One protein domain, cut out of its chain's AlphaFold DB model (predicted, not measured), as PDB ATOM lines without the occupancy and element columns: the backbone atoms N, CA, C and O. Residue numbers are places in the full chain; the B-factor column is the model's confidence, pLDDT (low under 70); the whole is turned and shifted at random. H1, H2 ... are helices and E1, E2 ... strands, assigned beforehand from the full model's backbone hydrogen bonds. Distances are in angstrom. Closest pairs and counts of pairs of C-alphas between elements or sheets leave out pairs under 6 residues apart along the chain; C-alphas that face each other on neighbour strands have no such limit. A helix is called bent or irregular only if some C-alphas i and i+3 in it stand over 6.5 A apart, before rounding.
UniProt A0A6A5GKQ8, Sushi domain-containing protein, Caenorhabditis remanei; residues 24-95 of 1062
ATOM      1  N   GLN A  24     218.547 206.669 281.746       74.69
ATOM      2  CA  GLN A  24     217.140 206.739 281.392       74.69
ATOM      3  C   GLN A  24     216.787 208.206 281.169       74.69
ATOM      4  O   GLN A  24     216.462 208.921 282.117       74.69
ATOM      5  N   PHE A  25     216.929 208.647 279.915       85.88
ATOM      6  CA  PHE A  25     216.761 210.035 279.495       85.88
ATOM      7  C   PHE A  25     215.511 210.667 280.115       85.88
ATOM      8  O   PHE A  25     214.396 210.173 279.933       85.88
ATOM      9  N   ASP A  26     215.699 211.773 280.842       92.31
ATOM     10  CA  ASP A  26     214.599 212.484 281.488       92.31
ATOM     11  C   ASP A  26     213.728 213.186 280.437       92.31
ATOM     12  O   ASP A  26     213.940 214.350 280.082       92.31
ATOM     13  N   CYS A  27     212.734 212.443 279.950       93.12
ATOM     14  CA  CYS A  27     211.650 212.917 279.099       93.12
ATOM     15  C   CYS A  27     210.704 213.895 279.820       93.12
ATOM     16  O   CYS A  27     209.854 214.498 279.162       93.12
ATOM     17  N   ALA A  28     210.809 214.054 281.145       94.94
ATOM     18  CA  ALA A  28     209.897 214.824 281.978       94.94
ATOM     19  C   ALA A  28     208.426 214.564 281.596       94.94
ATOM     20  O   ALA A  28     207.963 213.426 281.596       94.94
ATOM     21  N   TRP A  29     207.687 215.606 281.213       94.88
ATOM     22  CA  TRP A  29     206.280 215.500 280.832       94.88
ATOM     23  C   TRP A  29     206.025 214.929 279.429       94.88
ATOM     24  O   TRP A  29     204.868 214.701 279.090       94.88
ATOM     25  N   LEU A  30     207.041 214.672 278.596       94.31
ATOM     26  CA  LEU A  30     206.810 214.007 277.304       94.31
ATOM     27  C   LEU A  30     206.331 212.561 277.480       94.31
ATOM     28  O   LEU A  30     205.733 212.024 276.557       94.31
ATOM     29  N   ILE A  31     206.513 211.945 278.652       94.31
ATOM     30  CA  ILE A  31     205.931 210.630 278.957       94.31
ATOM     31  C   ILE A  31     204.443 210.708 279.373       94.31
ATOM     32  O   ILE A  31     203.779 209.675 279.488       94.31
ATOM     33  N   ASP A  32     203.891 211.915 279.583       93.38
ATOM     34  CA  ASP A  32     202.498 212.115 279.997       93.38
ATOM     35  C   ASP A  32     201.532 211.742 278.857       93.38
ATOM     36  O   ASP A  32     201.268 212.525 277.939       93.38
ATOM     37  N   ARG A  33     200.966 210.534 278.928       91.50
ATOM     38  CA  ARG A  33     200.005 210.037 277.934       91.50
ATOM     39  C   ARG A  33     198.642 210.729 278.021       91.50
ATOM     40  O   ARG A  33     198.156 211.045 279.104       91.50
ATOM     41  N   ASN A  34     197.971 210.829 276.872       90.06
ATOM     42  CA  ASN A  34     196.593 211.316 276.704       90.06
ATOM     43  C   ASN A  34     196.353 212.774 277.140       90.06
ATOM     44  O   ASN A  34     195.252 213.134 277.564       90.06
ATOM     45  N   GLN A  35     197.373 213.623 277.032       91.12
ATOM     46  CA  GLN A  35     197.258 215.051 277.315       91.12
ATOM     47  C   GLN A  35     196.570 215.784 276.154       91.12
ATOM     48  O   GLN A  35     196.726 215.423 274.991       91.12
ATOM     49  N   SER A  36     195.824 216.851 276.450       89.38
ATOM     50  CA  SER A  36     195.247 217.732 275.426       89.38
ATOM     51  C   SER A  36     195.688 219.167 275.674       89.38
ATOM     52  O   SER A  36     195.354 219.762 276.700       89.38
ATOM     53  N   TYR A  37     196.427 219.722 274.718       88.50
ATOM     54  CA  TYR A  37     196.931 221.088 274.763       88.50
ATOM     55  C   TYR A  37     196.108 221.954 273.816       88.50
ATOM     56  O   TYR A  37     195.900 221.589 272.658       88.50
ATOM     57  N   LYS A  38     195.621 223.093 274.313       82.50
ATOM     58  CA  LYS A  38     194.754 224.007 273.565       82.50
ATOM     59  C   LYS A  38     195.341 225.411 273.533       82.50
ATOM     60  O   LYS A  38     195.702 225.945 274.582       82.50
ATOM     61  N   THR A  39     195.378 226.001 272.346       84.06
ATOM     62  CA  THR A  39     195.472 227.450 272.148       84.06
ATOM     63  C   THR A  39     194.056 228.029 272.016       84.06
ATOM     64  O   THR A  39     193.065 227.354 272.298       84.06
ATOM     65  N   SER A  40     193.944 229.293 271.609       75.25
ATOM     66  CA  SER A  40     192.673 229.938 271.253       75.25
ATOM     67  C   SER A  40     192.012 229.366 269.991       75.25
ATOM     68  O   SER A  40     190.806 229.505 269.828       75.25
ATOM     69  N   ASP A  41     192.801 228.764 269.100       77.12
ATOM     70  CA  ASP A  41     192.441 228.397 267.723       77.12
ATOM     71  C   ASP A  41     192.597 226.895 267.411       77.12
ATOM     72  O   ASP A  41     191.927 226.379 266.517       77.12
ATOM     73  N   LYS A  42     193.459 226.177 268.143       84.06
ATOM     74  CA  LYS A  42     193.822 224.776 267.879       84.06
ATOM     75  C   LYS A  42     193.795 223.938 269.155       84.06
ATOM     76  O   LYS A  42     194.026 224.426 270.262       84.06
ATOM     77  N   SER A  43     193.612 222.630 268.990       85.25
ATOM     78  CA  SER A  43     193.849 221.647 270.049       85.25
ATOM     79  C   SER A  43     194.644 220.460 269.524       85.25
ATOM     80  O   SER A  43     194.174 219.768 268.625       85.25
ATOM     81  N   ILE A  44     195.807 220.200 270.118       86.00
ATOM     82  CA  ILE A  44     196.614 219.008 269.848       86.00
ATOM     83  C   ILE A  44     196.333 217.990 270.957       86.00
ATOM     84  O   ILE A  44     196.399 218.312 272.148       86.00
ATOM     85  N   PHE A  45     196.004 216.759 270.568       89.94
ATOM     86  CA  PHE A  45     195.999 215.615 271.476       89.94
ATOM     87  C   PHE A  45     197.370 214.945 271.430       89.94
ATOM     88  O   PHE A  45     197.914 214.733 270.350       89.94
ATOM     89  N   TYR A  46     197.922 214.630 272.596       90.88
ATOM     90  CA  TYR A  46     199.266 214.104 272.761       90.88
ATOM     91  C   TYR A  46     199.230 212.755 273.483       90.88
ATOM     92  O   TYR A  46     198.712 212.641 274.595       90.88
ATOM     93  N   ASN A  47     199.765 211.713 272.845       91.12
ATOM     94  CA  ASN A  47     199.641 210.336 273.328       91.12
ATOM     95  C   ASN A  47     200.798 209.874 274.243       91.12
ATOM     96  O   ASN A  47     200.688 208.799 274.831       91.12
ATOM     97  N   GLY A  48     201.851 210.683 274.407       91.25
ATOM     98  CA  GLY A  48     203.025 210.385 275.240       91.25
ATOM     99  C   GLY A  48     204.185 209.665 274.537       91.25
ATOM    100  O   GLY A  48     205.104 209.221 275.220       91.25
ATOM    101  N   ASP A  49     204.160 209.529 273.206       91.12
ATOM    102  CA  ASP A  49     205.158 208.737 272.470       91.12
ATOM    103  C   ASP A  49     206.368 209.546 271.932       91.12
ATOM    104  O   ASP A  49     207.306 208.943 271.414       91.12
ATOM    105  N   CYS A  50     206.446 210.876 272.125       92.12
ATOM    106  CA  CYS A  50     207.640 211.683 271.776       92.12
ATOM    107  C   CYS A  50     208.845 211.468 272.720       92.12
ATOM    108  O   CYS A  50     209.830 212.200 272.625       92.12
ATOM    109  N   CYS A  51     208.786 210.522 273.663       93.19
ATOM    110  CA  CYS A  51     209.894 210.200 274.568       93.19
ATOM    111  C   CYS A  51     210.976 209.381 273.832       93.19
ATOM    112  O   CYS A  51     211.120 208.175 274.027       93.19
ATOM    113  N   LEU A  52     211.702 210.057 272.939       93.19
ATOM    114  CA  LEU A  52     212.793 209.529 272.119       93.19
ATOM    115  C   LEU A  52     214.082 210.309 272.408       93.19
ATOM    116  O   LEU A  52     214.037 211.519 272.630       93.19
ATOM    117  N   GLU A  53     215.229 209.631 272.349       92.88
ATOM    118  CA  GLU A  53     216.552 210.222 272.607       92.88
ATOM    119  C   GLU A  53     216.816 211.447 271.714       92.88
ATOM    120  O   GLU A  53     217.085 212.529 272.231       92.88
ATOM    121  N   ASP A  54     216.604 211.324 270.398       93.75
ATOM    122  CA  ASP A  54     216.775 212.430 269.442       93.75
ATOM    123  C   ASP A  54     215.898 213.654 269.773       93.75
ATOM    124  O   ASP A  54     216.308 214.795 269.557       93.75
ATOM    125  N   VAL A  55     214.695 213.435 270.320       94.38
ATOM    126  CA  VAL A  55     213.749 214.502 270.689       94.38
ATOM    127  C   VAL A  55     214.206 215.216 271.956       94.38
ATOM    128  O   VAL A  55     214.163 216.445 272.014       94.38
ATOM    129  N   VAL A  56     214.676 214.465 272.956       94.50
ATOM    130  CA  VAL A  56     215.251 215.023 274.188       94.50
ATOM    131  C   VAL A  56     216.514 215.824 273.863       94.50
ATOM    132  O   VAL A  56     216.619 216.977 274.275       94.50
ATOM    133  N   VAL A  57     217.416 215.272 273.044       94.44
ATOM    134  CA  VAL A  57     218.637 215.950 272.573       94.44
ATOM    135  C   VAL A  57     218.305 217.212 271.772       94.44
ATOM    136  O   VAL A  57     218.911 218.258 272.003       94.44
ATOM    137  N   TYR A  58     217.315 217.168 270.875       95.12
ATOM    138  CA  TYR A  58     216.851 218.348 270.141       95.12
ATOM    139  C   TYR A  58     216.313 219.432 271.082       95.12
ATOM    140  O   TYR A  58     216.748 220.581 270.996       95.12
ATOM    141  N   LEU A  59     215.425 219.084 272.016       94.69
ATOM    142  CA  LEU A  59     214.840 220.048 272.952       94.69
ATOM    143  C   LEU A  59     215.855 220.617 273.953       94.69
ATOM    144  O   LEU A  59     215.714 221.774 274.347       94.69
ATOM    145  N   ASP A  60     216.886 219.852 274.319       94.50
ATOM    146  CA  ASP A  60     218.018 220.333 275.124       94.50
ATOM    147  C   ASP A  60     219.019 221.175 274.312       94.50
ATOM    148  O   ASP A  60     219.687 222.044 274.873       94.50
ATOM    149  N   SER A  61     219.100 220.981 272.990       94.12
ATOM    150  CA  SER A  61     219.930 221.808 272.099       94.12
ATOM    151  C   SER A  61     219.336 223.192 271.801       94.12
ATOM    152  O   SER A  61     220.065 224.105 271.406       94.12
ATOM    153  N   LEU A  62     218.022 223.368 271.981       90.88
ATOM    154  CA  LEU A  62     217.341 224.631 271.710       90.88
ATOM    155  C   LEU A  62     217.540 225.625 272.873       90.88
ATOM    156  O   LEU A  62     217.052 225.379 273.976       90.88
ATOM    157  N   PRO A  63     218.161 226.804 272.648       84.06
ATOM    158  CA  PRO A  63     218.482 227.751 273.724       84.06
ATOM    159  C   PRO A  63     217.244 228.367 274.401       84.06
ATOM    160  O   PRO A  63     217.336 228.879 275.516       84.06
ATOM    161  N   SER A  64     216.084 228.312 273.739       81.56
ATOM    162  CA  SER A  64     214.772 228.500 274.361       81.56
ATOM    163  C   SER A  64     213.676 227.921 273.467       81.56
ATOM    164  O   SER A  64     213.674 228.200 272.267       81.56
ATOM    165  N   VAL A  65     212.705 227.205 274.039       70.06
ATOM    166  CA  VAL A  65     211.530 226.685 273.312       70.06
ATOM    167  C   VAL A  65     210.268 227.304 273.895       70.06
ATOM    168  O   VAL A  65     210.070 227.264 275.112       70.06
ATOM    169  N   GLY A  66     209.429 227.906 273.044       57.84
ATOM    170  CA  GLY A  66     208.143 228.491 273.448       57.84
ATOM    171  C   GLY A  66     208.254 229.431 274.652       57.84
ATOM    172  O   GLY A  66     207.563 229.230 275.644       57.84
ATOM    173  N   PHE A  67     209.166 230.410 274.608       69.25
ATOM    174  CA  PHE A  67     209.441 231.355 275.707       69.25
ATOM    175  C   PHE A  67     209.920 230.718 277.033       69.25
ATOM    176  O   PHE A  67     209.837 231.353 278.085       69.25
ATOM    177  N   THR A  68     210.442 229.485 277.014       83.69
ATOM    178  CA  THR A  68     211.049 228.833 278.190       83.69
ATOM    179  C   THR A  68     212.516 228.483 277.959       83.69
ATOM    180  O   THR A  68     212.884 227.992 276.894       83.69
ATOM    181  N   ASN A  69     213.340 228.678 278.992       86.81
ATOM    182  CA  ASN A  69     214.760 228.295 279.003       86.81
ATOM    183  C   ASN A  69     214.972 226.840 279.477       86.81
ATOM    184  O   ASN A  69     216.105 226.398 279.626       86.81
ATOM    185  N   ASN A  70     213.893 226.120 279.806       93.50
ATOM    186  CA  ASN A  70     213.917 224.714 280.204       93.50
ATOM    187  C   ASN A  70     212.550 224.084 279.896       93.50
ATOM    188  O   ASN A  70     211.588 224.238 280.662       93.50
ATOM    189  N   TRP A  71     212.481 223.359 278.780       94.44
ATOM    190  CA  TRP A  71     211.258 222.739 278.269       94.44
ATOM    191  C   TRP A  71     210.631 221.744 279.260       94.44
ATOM    192  O   TRP A  71     209.403 221.648 279.322       94.44
ATOM    193  N   ARG A  72     211.424 221.072 280.114       95.06
ATOM    194  CA  ARG A  72     210.927 220.141 281.152       95.06
ATOM    195  C   ARG A  72     210.016 220.832 282.171       95.06
ATOM    196  O   ARG A  72     209.133 220.202 282.744       95.06
ATOM    197  N   THR A  73     210.187 222.142 282.352       93.69
ATOM    198  CA  THR A  73     209.405 222.980 283.282       93.69
ATOM    199  C   THR A  73     208.303 223.808 282.605       93.69
ATOM    200  O   THR A  73     207.698 224.671 283.240       93.69
ATOM    201  N   ALA A  74     208.028 223.572 281.318       91.25
ATOM    202  CA  ALA A  74     207.108 224.394 280.536       91.25
ATOM    203  C   ALA A  74     205.657 224.384 281.060       91.25
ATOM    204  O   ALA A  74     205.070 223.336 281.346       91.25
ATOM    205  N   LEU A  75     205.046 225.573 281.116       90.69
ATOM    206  CA  LEU A  75     203.614 225.751 281.375       90.69
ATOM    207  C   LEU A  75     202.770 225.217 280.207       90.69
ATOM    208  O   LEU A  75     203.241 225.173 279.075       90.69
ATOM    209  N   SER A  76     201.502 224.875 280.468       85.50
ATOM    210  CA  SER A  76     200.572 224.247 279.503       85.50
ATOM    211  C   SER A  76     200.578 224.872 278.095       85.50
ATOM    212  O   SER A  76     200.700 224.157 277.104       85.50
ATOM    213  N   ILE A  77     200.530 226.206 278.000       85.94
ATOM    214  CA  ILE A  77     200.545 226.926 276.716       85.94
ATOM    215  C   ILE A  77     201.885 226.802 275.969       85.94
ATOM    216  O   ILE A  77     201.907 226.747 274.745       85.94
ATOM    217  N   ASN A  78     202.998 226.660 276.688       90.50
ATOM    218  CA  ASN A  78     204.322 226.477 276.092       90.50
ATOM    219  C   ASN A  78     204.555 225.006 275.703       90.50
ATOM    220  O   ASN A  78     205.223 224.745 274.706       90.50
ATOM    221  N   LYS A  79     203.940 224.048 276.420       93.50
ATOM    222  CA  LYS A  79     203.920 222.623 276.033       93.50
ATOM    223  C   LYS A  79     203.294 222.409 274.649       93.50
ATOM    224  O   LYS A  79     203.808 221.594 273.891       93.50
ATOM    225  N   PHE A  80     202.260 223.182 274.291       92.06
ATOM    226  CA  PHE A  80     201.688 223.188 272.937       92.06
ATOM    227  C   PHE A  80     202.753 223.497 271.872       92.06
ATOM    228  O   PHE A  80     202.981 222.681 270.984       92.06
ATOM    229  N   PHE A  81     203.451 224.633 271.996       91.81
ATOM    230  CA  PHE A  81     204.476 225.046 271.027       91.81
ATOM    231  C   PHE A  81     205.682 224.096 270.993       91.81
ATOM    232  O   PHE A  81     206.280 223.907 269.937       91.81
ATOM    233  N   ILE A  82     206.023 223.469 272.123       93.31
ATOM    234  CA  ILE A  82     207.055 222.424 272.184       93.31
ATOM    235  C   ILE A  82     206.628 221.197 271.363       93.31
ATOM    236  O   ILE A  82     207.419 220.713 270.558       93.31
ATOM    237  N   ILE A  83     205.381 220.728 271.493       92.31
ATOM    238  CA  ILE A  83     204.864 219.614 270.678       92.31
ATOM    239  C   ILE A  83     204.761 220.001 269.197       92.31
ATOM    240  O   ILE A  83     205.140 219.201 268.349       92.31
ATOM    241  N   GLU A  84     204.301 221.214 268.868       91.06
ATOM    242  CA  GLU A  84     204.218 221.697 267.479       91.06
ATOM    243  C   GLU A  84     205.620 221.745 266.831       91.06
ATOM    244  O   GLU A  84     205.798 221.245 265.722       91.06
ATOM    245  N   ALA A  85     206.649 222.219 267.549       91.88
ATOM    246  CA  ALA A  85     208.040 222.226 267.080       91.88
ATOM    247  C   ALA A  85     208.648 220.816 266.927       91.88
ATOM    248  O   ALA A  85     209.320 220.534 265.930       91.88
ATOM    249  N   VAL A  86     208.390 219.908 267.878       92.56
ATOM    250  CA  VAL A  86     208.810 218.496 267.790       92.56
ATOM    251  C   VAL A  86     208.129 217.803 266.610       92.56
ATOM    252  O   VAL A  86     208.799 217.131 265.829       92.56
ATOM    253  N   TYR A  87     206.828 218.017 266.413       88.25
ATOM    254  CA  TYR A  87     206.084 217.457 265.288       88.25
ATOM    255  C   TYR A  87     206.590 217.975 263.934       88.25
ATOM    256  O   TYR A  87     206.790 217.184 263.016       88.25
ATOM    257  N   LEU A  88     206.868 219.277 263.811       89.25
ATOM    258  CA  LEU A  88     207.437 219.859 262.589       89.25
ATOM    259  C   LEU A  88     208.854 219.343 262.277       89.25
ATOM    260  O   LEU A  88     209.230 219.290 261.108       89.25
ATOM    261  N   THR A  89     209.622 218.945 263.295       92.19
ATOM    262  CA  THR A  89     211.013 218.479 263.142       92.19
ATOM    263  C   THR A  89     211.112 216.970 262.896       92.19
ATOM    264  O   THR A  89     211.847 216.535 262.012       92.19
ATOM    265  N   PHE A  90     210.363 216.160 263.650       90.19
ATOM    266  CA  PHE A  90     210.447 214.692 263.635       90.19
ATOM    267  C   PHE A  90     209.286 214.007 262.896       90.19
ATOM    268  O   PHE A  90     209.333 212.802 262.632       90.19
ATOM    269  N   GLY A  91     208.239 214.757 262.542       83.81
ATOM    270  CA  GLY A  91     207.081 214.266 261.803       83.81
ATOM    271  C   GLY A  91     206.337 213.133 262.515       83.81
ATOM    272  O   GLY A  91     206.203 213.094 263.739       83.81
ATOM    273  N   ARG A  92     205.853 212.168 261.722       74.31
ATOM    274  CA  ARG A  92     205.067 211.014 262.202       74.31
ATOM    275  C   ARG A  92     205.834 210.065 263.133       74.31
ATOM    276  O   ARG A  92     205.198 209.253 263.793       74.31
ATOM    277  N   SER A  93     207.161 210.168 263.222       71.56
ATOM    278  CA  SER A  93     207.983 209.351 264.131       71.56
ATOM    279  C   SER A  93     207.664 209.602 265.609       71.56
ATOM    280  O   SER A  93     207.898 208.737 266.442       71.56
ATOM    281  N   CYS A  94     207.128 210.784 265.922       70.62
ATOM    282  CA  CYS A  94     206.832 211.239 267.280       70.62
ATOM    283  C   CYS A  94     205.396 210.951 267.750       70.62
ATOM    284  O   CYS A  94     205.131 210.942 268.948       70.62
ATOM    285  N   MET A  95     204.458 210.717 266.830       59.03
ATOM    286  CA  MET A  95     203.074 210.389 267.170       59.03
ATOM    287  C   MET A  95     202.382 209.614 266.056       59.03
ATOM    288  O   MET A  95     202.383 210.028 264.893       59.03
TER     289      MET A  95
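Overview. This is residues 24 to 95 of the 1062 residues of the protein "Sushi domain-containing protein" of Caenorhabditis remanei (UniProt A0A6A5GKQ8). A kinked helix, H3, runs through the middle of a small body, with a two-stranded hairpin, E1 and E2, on one side of it and helix H2 on the other. The short helix H1 comes before the hairpin, and a long loop, residues 62 to 75, runs from H2 back to where H3 begins. The printed part has 72 residues, with three named helices and two named strands in the order H1, E1, E2, H2, H3; the sheet, E1 - E2, is antiparallel, and the class is mixed, helices and strands. The whole is compact, with a radius of gyration of the C-alphas of 11.1 A and spans of 32 by 24 by 19 A.

Arrangement. H1, residues 28 to 31, is apart from E2, residues 43 to 46, from H2, residues 53 to 61, and from H3, residues 76 to 93. A tight link joins H1 to E1, residues 35 to 38. E1 and E2 form a hairpin with a tight link; they are antiparallel, with 161 degrees between their directions. The C-alphas of Ser 36 and Phe 45 face each other at 4.5 A, and within hydrogen-bond range are N 35 and O 46 at 2.9 A and N 46 and O 35 at 2.8 A. The closest C-alphas of E1 and H3 are those of Tyr 37 and Phe 80, 5.5 A apart. For E2 and H3 the closest are those of Ile 44 and Phe 80, 7.3 A apart. H2 is apart from E1. H2 and H3 are close but not clearly touching, the closest C-alphas being those of Val 55 and Val 86 at 7.0 A. Their lines stand at a steep tilt of 50 degrees and run opposite ways. H3 has a kink of 66 degrees near residue 87. In H2 every O i to N i+4 pair is within hydrogen-bond range, and in H3 11 of 14 are; H1 is too short for such a pair, and its one O i to N i+3 pair is not within range.

Along the chain. H1 begins with C-alpha 28 at (209.897, 214.824, 281.978) and is only just irregular, with C-alphas 28 and 31 6.52 A apart. E1 and E2 measure 10.0 A and 9.7 A from first to last C-alpha. H2 measures 12.1 A and begins with C-alpha 53 at (216.552, 210.222, 272.607). H3 measures 22.7 A and is irregular, with C-alphas 89 and 92 9.6 A apart; it ends with C-alpha 93 at (207.983, 209.351, 264.131).

Size, cuts and confidence. The two C-alphas farthest apart are those of Gln 24 and Asp 41, at 35.6 A. The printed part has no cut. The link from E2 to H2 is short, and the one from H2 to H3 is long, with 14 residues. The mean pLDDT of the printed part is 87.9; residues 66 to 67 and residue 95 are under 70.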